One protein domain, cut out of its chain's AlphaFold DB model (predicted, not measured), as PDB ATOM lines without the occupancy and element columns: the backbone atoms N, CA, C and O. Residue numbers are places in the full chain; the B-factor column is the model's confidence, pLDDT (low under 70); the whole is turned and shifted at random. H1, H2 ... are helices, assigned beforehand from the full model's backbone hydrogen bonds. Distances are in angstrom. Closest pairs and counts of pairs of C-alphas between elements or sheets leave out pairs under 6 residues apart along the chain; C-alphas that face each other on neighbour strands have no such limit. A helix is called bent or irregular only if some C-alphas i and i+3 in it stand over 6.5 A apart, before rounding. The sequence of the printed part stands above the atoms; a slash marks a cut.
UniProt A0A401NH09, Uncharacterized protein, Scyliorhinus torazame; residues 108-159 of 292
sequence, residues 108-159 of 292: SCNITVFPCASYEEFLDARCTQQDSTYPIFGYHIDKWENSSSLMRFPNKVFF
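This is residues 108 to 159 of the 292 residues of an uncharacterized protein of Scyliorhinus torazame (UniProt A0A401NH09). Little regular structure: mostly loops, with the short helix H2 at one end of the longest axis and the shorter H1 at the other. Between them a short antiparallel pairing joins residues 114 to 115 with residues 157 to 158. The printed part has 52 residues with two named helices, H1 then H2, and no named strand; the class is all helix, though the named elements hold only 11 residues. It is compact and rounded, with a radius of gyration of the C-alphas of 10.9 A and spans of 28 by 26 by 21 A.

H2, residues 139 to 144, and H1, residues 119 to 123, are apart. In H1 the O i to N i+4 pair is within hydrogen-bond range; in H2 0 of 2 are, beside 2 of 3 O i to N i+3 pairs.

H2 measures 10.9 A from C-alpha 139 at (38.040, 5.218, 30.712) to C-alpha 144 at (40.627, 4.385, 20.144). It is irregular: C-alphas 139 and 142 are 7.5 A apart. H1 measures 6.3 A, beginning at C-alpha 119 (46.754, 24.806, 24.415).

The C-alphas farthest apart, of Asp 124 and Asn 146, are 28.9 A apart. The printed part has no cut. The link from H1 to H2, 15 residues, is long. Mean pLDDT of the printed part is 78.0; residues 130 to 132 and 144 to 155 are under 70.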
ATOM      1  N   SER A 108      28.173   9.480  30.637       71.31
ATOM      2  CA  SER A 108      27.341  10.627  31.020       71.31
ATOM      3  C   SER A 108      27.824  11.909  30.341       71.31
ATOM      4  O   SER A 108      27.074  12.871  30.219       71.31
ATOM      5  N   CYS A 109      29.094  11.914  29.926       78.25
ATOM      6  CA  CYS A 109      29.719  12.968  29.160       78.25
ATOM      7  C   CYS A 109      30.853  12.416  28.286       78.25
ATOM      8  O   CYS A 109      31.873  11.964  28.813       78.25
ATOM      9  N   ASN A 110      30.712  12.506  26.963       85.88
ATOM     10  CA  ASN A 110      31.794  12.187  26.031       85.88
ATOM     11  C   ASN A 110      32.661  13.426  25.822       85.88
ATOM     12  O   ASN A 110      32.394  14.254  24.956       85.88
ATOM     13  N   ILE A 111      33.692  13.574  26.652       89.50
ATOM     14  CA  ILE A 111      34.609  14.711  26.571       89.50
ATOM     15  C   ILE A 111      35.541  14.505  25.374       89.50
ATOM     16  O   ILE A 111      36.513  13.757  25.461       89.50
ATOM     17  N   THR A 112      35.248  15.168  24.261       89.88
ATOM     18  CA  THR A 112      36.105  15.182  23.071       89.88
ATOM     19  C   THR A 112      37.455  15.836  23.373       89.88
ATOM     20  O   THR A 112      37.497  16.912  23.980       89.88
ATOM     21  N   VAL A 113      38.555  15.218  22.926       90.12
ATOM     22  CA  VAL A 113      39.913  15.769  23.064       90.12
ATOM     23  C   VAL A 113      40.570  16.019  21.716       90.12
ATOM     24  O   VAL A 113      40.410  15.247  20.774       90.12
ATOM     25  N   PHE A 114      41.352  17.094  21.644       90.19
ATOM     26  CA  PHE A 114      41.974  17.563  20.410       90.19
ATOM     27  C   PHE A 114      43.495  17.429  20.498       90.19
ATOM     28  O   PHE A 114      44.121  18.110  21.322       90.19
ATOM     29  N   PRO A 115      44.112  16.566  19.680       88.19
ATOM     30  CA  PRO A 115      45.560  16.495  19.568       88.19
ATOM     31  C   PRO A 115      46.114  17.783  18.973       88.19
ATOM     32  O   PRO A 115      45.767  18.165  17.862       88.19
ATOM     33  N   CYS A 116      46.967  18.473  19.721       89.19
ATOM     34  CA  CYS A 116      47.418  19.819  19.380       89.19
ATOM     35  C   CYS A 116      48.853  20.011  19.889       89.19
ATOM     36  O   CYS A 116      49.250  19.372  20.864       89.19
ATOM     37  N   ALA A 117      49.650  20.901  19.287       89.25
ATOM     38  CA  ALA A 117      51.010  21.144  19.781       89.25
ATOM     39  C   ALA A 117      51.022  21.982  21.079       89.25
ATOM     40  O   ALA A 117      51.883  21.795  21.946       89.25
ATOM     41  N   SER A 118      50.033  22.866  21.259       91.75
ATOM     42  CA  SER A 118      49.860  23.677  22.469       91.75
ATOM     43  C   SER A 118      48.391  23.992  22.766       91.75
ATOM     44  O   SER A 118      47.533  23.941  21.885       91.75
ATOM     45  N   TYR A 119      48.101  24.382  24.013       92.25
ATOM     46  CA  TYR A 119      46.754  24.806  24.415       92.25
ATOM     47  C   TYR A 119      46.283  26.050  23.644       92.25
ATOM     48  O   TYR A 119      45.101  26.192  23.351       92.25
ATOM     49  N   GLU A 120      47.208  26.937  23.277       92.44
ATOM     50  CA  GLU A 120      46.901  28.141  22.503       92.44
ATOM     51  C   GLU A 120      46.509  27.815  21.058       92.44
ATOM     52  O   GLU A 120      45.600  28.434  20.517       92.44
ATOM     53  N   GLU A 121      47.148  26.822  20.436       92.69
ATOM     54  CA  GLU A 121      46.728  26.320  19.121       92.69
ATOM     55  C   GLU A 121      45.340  25.694  19.152       92.69
ATOM     56  O   GLU A 121      44.559  25.900  18.225       92.69
ATOM     57  N   PHE A 122      45.020  24.991  20.239       92.94
ATOM     58  CA  PHE A 122      43.692  24.433  20.455       92.94
ATOM     59  C   PHE A 122      42.638  25.546  20.543       92.94
ATOM     60  O   PHE A 122      41.665  25.517  19.796       92.94
ATOM     61  N   LEU A 123      42.863  26.572  21.372       92.88
ATOM     62  CA  LEU A 123      41.946  27.717  21.475       92.88
ATOM     63  C   LEU A 123      41.824  28.517  20.168       92.88
ATOM     64  O   LEU A 123      40.787  29.122  19.912       92.88
ATOM     65  N   ASP A 124      42.870  28.523  19.341       91.88
ATOM     66  CA  ASP A 124      42.878  29.169  18.027       91.88
ATOM     67  C   ASP A 124      42.280  28.293  16.906       91.88
ATOM     68  O   ASP A 124      42.348  28.704  15.748       91.88
ATOM     69  N   ALA A 125      41.702  27.125  17.224       92.25
ATOM     70  CA  ALA A 125      41.155  26.159  16.263       92.25
ATOM     71  C   ALA A 125      42.174  25.645  15.219       92.25
ATOM     72  O   ALA A 125      41.807  25.264  14.112       92.25
ATOM     73  N   ARG A 126      43.476  25.621  15.542       91.19
ATOM     74  CA  ARG A 126      44.528  25.230  14.577       91.19
ATOM     75  C   ARG A 126      44.701  23.719  14.396       91.19
ATOM     76  O   ARG A 126      45.350  23.304  13.445       91.19
ATOM     77  N   CYS A 127      44.119  22.901  15.272       87.56
ATOM     78  CA  CYS A 127      44.190  21.434  15.196       87.56
ATOM     79  C   CYS A 127      42.842  20.758  14.927       87.56
ATOM     80  O   CYS A 127      42.677  19.566  15.178       87.56
ATOM     81  N   THR A 128      41.863  21.508  14.423       82.69
ATOM     82  CA  THR A 128      40.535  20.979  14.117       82.69
ATOM     83  C   THR A 128      40.431  20.673  12.623       82.69
ATOM     84  O   THR A 128      39.978  21.508  11.838       82.69
ATOM     85  N   GLN A 129      40.920  19.498  12.219       73.19
ATOM     86  CA  GLN A 129      40.868  19.029  10.832       73.19
ATOM     87  C   GLN A 129      39.440  18.640  10.418       73.19
ATOM     88  O   GLN A 129      38.593  18.292  11.247       73.19
ATOM     89  N   GLN A 130      39.171  18.736   9.118       63.16
ATOM     90  CA  GLN A 130      37.916  18.303   8.507       63.16
ATOM     91  C   GLN A 130      37.874  16.765   8.452       63.16
ATOM     92  O   GLN A 130      38.919  16.129   8.327       63.16
ATOM     93  N   ASP A 131      36.692  16.179   8.655       62.31
ATOM     94  CA  ASP A 131      36.426  14.725   8.637       62.31
ATOM     95  C   ASP A 131      37.201  13.879   9.661       62.31
ATOM     96  O   ASP A 131      37.226  12.649   9.610       62.31
ATOM     97  N   SER A 132      37.807  14.532  10.653       66.25
ATOM     98  CA  SER A 132      38.465  13.847  11.758       66.25
ATOM     99  C   SER A 132      37.446  13.457  12.819       66.25
ATOM    100  O   SER A 132      36.797  14.309  13.425       66.25
ATOM    101  N   THR A 133      37.336  12.157  13.087       76.00
ATOM    102  CA  THR A 133      36.786  11.711  14.370       76.00
ATOM    103  C   THR A 133      37.812  12.063  15.448       76.00
ATOM    104  O   THR A 133      39.016  11.959  15.210       76.00
ATOM    105  N   TYR A 134      37.364  12.506  16.618       83.69
ATOM    106  CA  TYR A 134      38.251  12.870  17.722       83.69
ATOM    107  C   TYR A 134      38.130  11.852  18.862       83.69
ATOM    108  O   TYR A 134      37.026  11.359  19.118       83.69
ATOM    109  N   PRO A 135      39.234  11.541  19.566       84.12
ATOM    110  CA  PRO A 135      39.181  10.664  20.722       84.12
ATOM    111  C   PRO A 135      38.369  11.276  21.867       84.12
ATOM    112  O   PRO A 135      38.193  12.494  21.970       84.12
ATOM    113  N   ILE A 136      37.902  10.405  22.758       87.12
ATOM    114  CA  ILE A 136      37.223  10.781  23.999       87.12
ATOM    115  C   ILE A 136      38.167  10.612  25.188       87.12
ATOM    116  O   ILE A 136      38.908   9.638  25.281       87.12
ATOM    117  N   PHE A 137      38.143  11.562  26.115       87.88
ATOM    118  CA  PHE A 137      38.909  11.483  27.351       87.88
ATOM    119  C   PHE A 137      38.361  10.392  28.278       87.88
ATOM    120  O   PHE A 137      37.153  10.306  28.503       87.88
ATOM    121  N   GLY A 138      39.270   9.666  28.932       84.88
ATOM    122  CA  GLY A 138      38.973   8.886  30.129       84.88
ATOM    123  C   GLY A 138      38.949   7.377  29.902       84.88
ATOM    124  O   GLY A 138      39.797   6.852  29.194       84.88
ATOM    125  N   TYR A 139      38.030   6.678  30.565       80.56
ATOM    126  CA  TYR A 139      38.040   5.218  30.712       80.56
ATOM    127  C   TYR A 139      38.036   4.460  29.378       80.56
ATOM    128  O   TYR A 139      38.736   3.468  29.251       80.56
ATOM    129  N   HIS A 140      37.297   4.962  28.385       77.81
ATOM    130  CA  HIS A 140      37.097   4.307  27.083       77.81
ATOM    131  C   HIS A 140      38.106   4.741  26.005       77.81
ATOM    132  O   HIS A 140      37.807   4.656  24.813       77.81
ATOM    133  N   ILE A 141      39.266   5.280  26.400       78.12
ATOM    134  CA  ILE A 141      40.316   5.709  25.459       78.12
ATOM    135  C   ILE A 141      40.973   4.522  24.733       78.12
ATOM    136  O   ILE A 141      41.428   4.664  23.600       78.12
ATOM    137  N   ASP A 142      40.963   3.344  25.352       73.50
ATOM    138  CA  ASP A 142      41.429   2.063  24.809       73.50
ATOM    139  C   ASP A 142      40.712   1.678  23.504       73.50
ATOM    140  O   ASP A 142      41.323   1.175  22.562       73.50
ATOM    141  N   LYS A 143      39.422   2.012  23.374       72.12
ATOM    142  CA  LYS A 143      38.650   1.787  22.137       72.12
ATOM    143  C   LYS A 143      39.208   2.536  20.929       72.12
ATOM    144  O   LYS A 143      38.914   2.179  19.792       72.12
ATOM    145  N   TRP A 144      39.985   3.584  21.174       68.31
ATOM    146  CA  TRP A 144      40.627   4.385  20.144       68.31
ATOM    147  C   TRP A 144      42.036   3.889  19.792       68.31
ATOM    148  O   TRP A 144      42.557   4.267  18.744       68.31
ATOM    149  N   GLU A 145      42.643   3.035  20.621       57.38
ATOM    150  CA  GLU A 145      44.034   2.568  20.501       57.38
ATOM    151  C   GLU A 145      44.275   1.723  19.237       57.38
ATOM    152  O   GLU A 145      45.336   1.804  18.624       57.38
ATOM    153  N   ASN A 146      43.246   1.007  18.768       52.38
ATOM    154  CA  ASN A 146      43.277   0.248  17.509       52.38
ATOM    155  C   ASN A 146      43.074   1.112  16.253       52.38
ATOM    156  O   ASN A 146      43.161   0.608  15.132       52.38
ATOM    157  N   SER A 147      42.807   2.412  16.412       56.38
ATOM    158  CA  SER A 147      42.794   3.353  15.298       56.38
ATOM    159  C   SER A 147      44.227   3.805  15.040       56.38
ATOM    160  O   SER A 147      44.834   4.486  15.870       56.38
ATOM    161  N   SER A 148      44.775   3.468  13.868       50.84
ATOM    162  CA  SER A 148      46.128   3.852  13.414       50.84
ATOM    163  C   SER A 148      46.406   5.367  13.494       50.84
ATOM    164  O   SER A 148      47.546   5.812  13.361       50.84
ATOM    165  N   SER A 149      45.364   6.163  13.728       52.22
ATOM    166  CA  SER A 149      45.383   7.598  13.976       52.22
ATOM    167  C   SER A 149      46.028   7.984  15.315       52.22
ATOM    168  O   SER A 149      46.738   8.985  15.347       52.22
ATOM    169  N   LEU A 150      45.879   7.209  16.405       53.03
ATOM    170  CA  LEU A 150      46.466   7.573  17.712       53.03
ATOM    171  C   LEU A 150      47.999   7.568  17.720       53.03
ATOM    172  O   LEU A 150      48.600   8.426  18.358       53.03
ATOM    173  N   MET A 151      48.631   6.690  16.937       50.12
ATOM    174  CA  MET A 151      50.093   6.671  16.771       50.12
ATOM    175  C   MET A 151      50.640   7.863  15.961       50.12
ATOM    176  O   MET A 151      51.842   8.114  15.992       50.12
ATOM    177  N   ARG A 152      49.787   8.601  15.231       55.91
ATOM    178  CA  ARG A 152      50.180   9.796  14.454       55.91
ATOM    179  C   ARG A 152      50.004  11.107  15.216       55.91
ATOM    180  O   ARG A 152      50.479  12.143  14.750       55.91
ATOM    181  N   PHE A 153      49.306  11.090  16.346       58.34
ATOM    182  CA  PHE A 153      48.978  12.306  17.073       58.34
ATOM    183  C   PHE A 153      50.099  12.721  18.039       58.34
ATOM    184  O   PHE A 153      50.783  11.869  18.605       58.34
ATOM    185  N   PRO A 154      50.312  14.035  18.247       60.06
ATOM    186  CA  PRO A 154      51.266  14.523  19.237       60.06
ATOM    187  C   PRO A 154      50.952  13.960  20.633       60.06
ATOM    188  O   PRO A 154      49.789  13.794  20.991       60.06
ATOM    189  N   ASN A 155      51.984  13.775  21.469       69.56
ATOM    190  CA  ASN A 155      51.884  13.289  22.863       69.56
ATOM    191  C   ASN A 155      51.034  14.182  23.803       69.56
ATOM    192  O   ASN A 155      51.041  13.992  25.020       69.56
ATOM    193  N   LYS A 156      50.364  15.213  23.276       84.94
ATOM    194  CA  LYS A 156      49.553  16.176  24.019       84.94
ATOM    195  C   LYS A 156      48.197  16.338  23.344       84.94
ATOM    196  O   LYS A 156      48.101  16.639  22.156       84.94
ATOM    197  N   VAL A 157      47.156  16.209  24.153       88.12
ATOM    198  CA  VAL A 157      45.772  16.484  23.776       88.12
ATOM    199  C   VAL A 157      45.209  17.565  24.687       88.12
ATOM    200  O   VAL A 157      45.608  17.683  25.848       88.12
ATOM    201  N   PHE A 158      44.285  18.359  24.161       92.44
ATOM    202  CA  PHE A 158      43.708  19.495  24.865       92.44
ATOM    203  C   PHE A 158      42.189  19.491  24.757       92.44
ATOM    204  O   PHE A 158      41.613  19.064  23.759       92.44
ATOM    205  N   PHE A 159      41.550  19.962  25.820       93.19
ATOM    206  CA  PHE A 159      40.113  20.166  25.917       93.19
ATOM    207  C   PHE A 159      39.827  21.129  27.074       93.19
ATOM    208  O   PHE A 159      40.664  21.376  27.945       93.19
TER     209      PHE A 159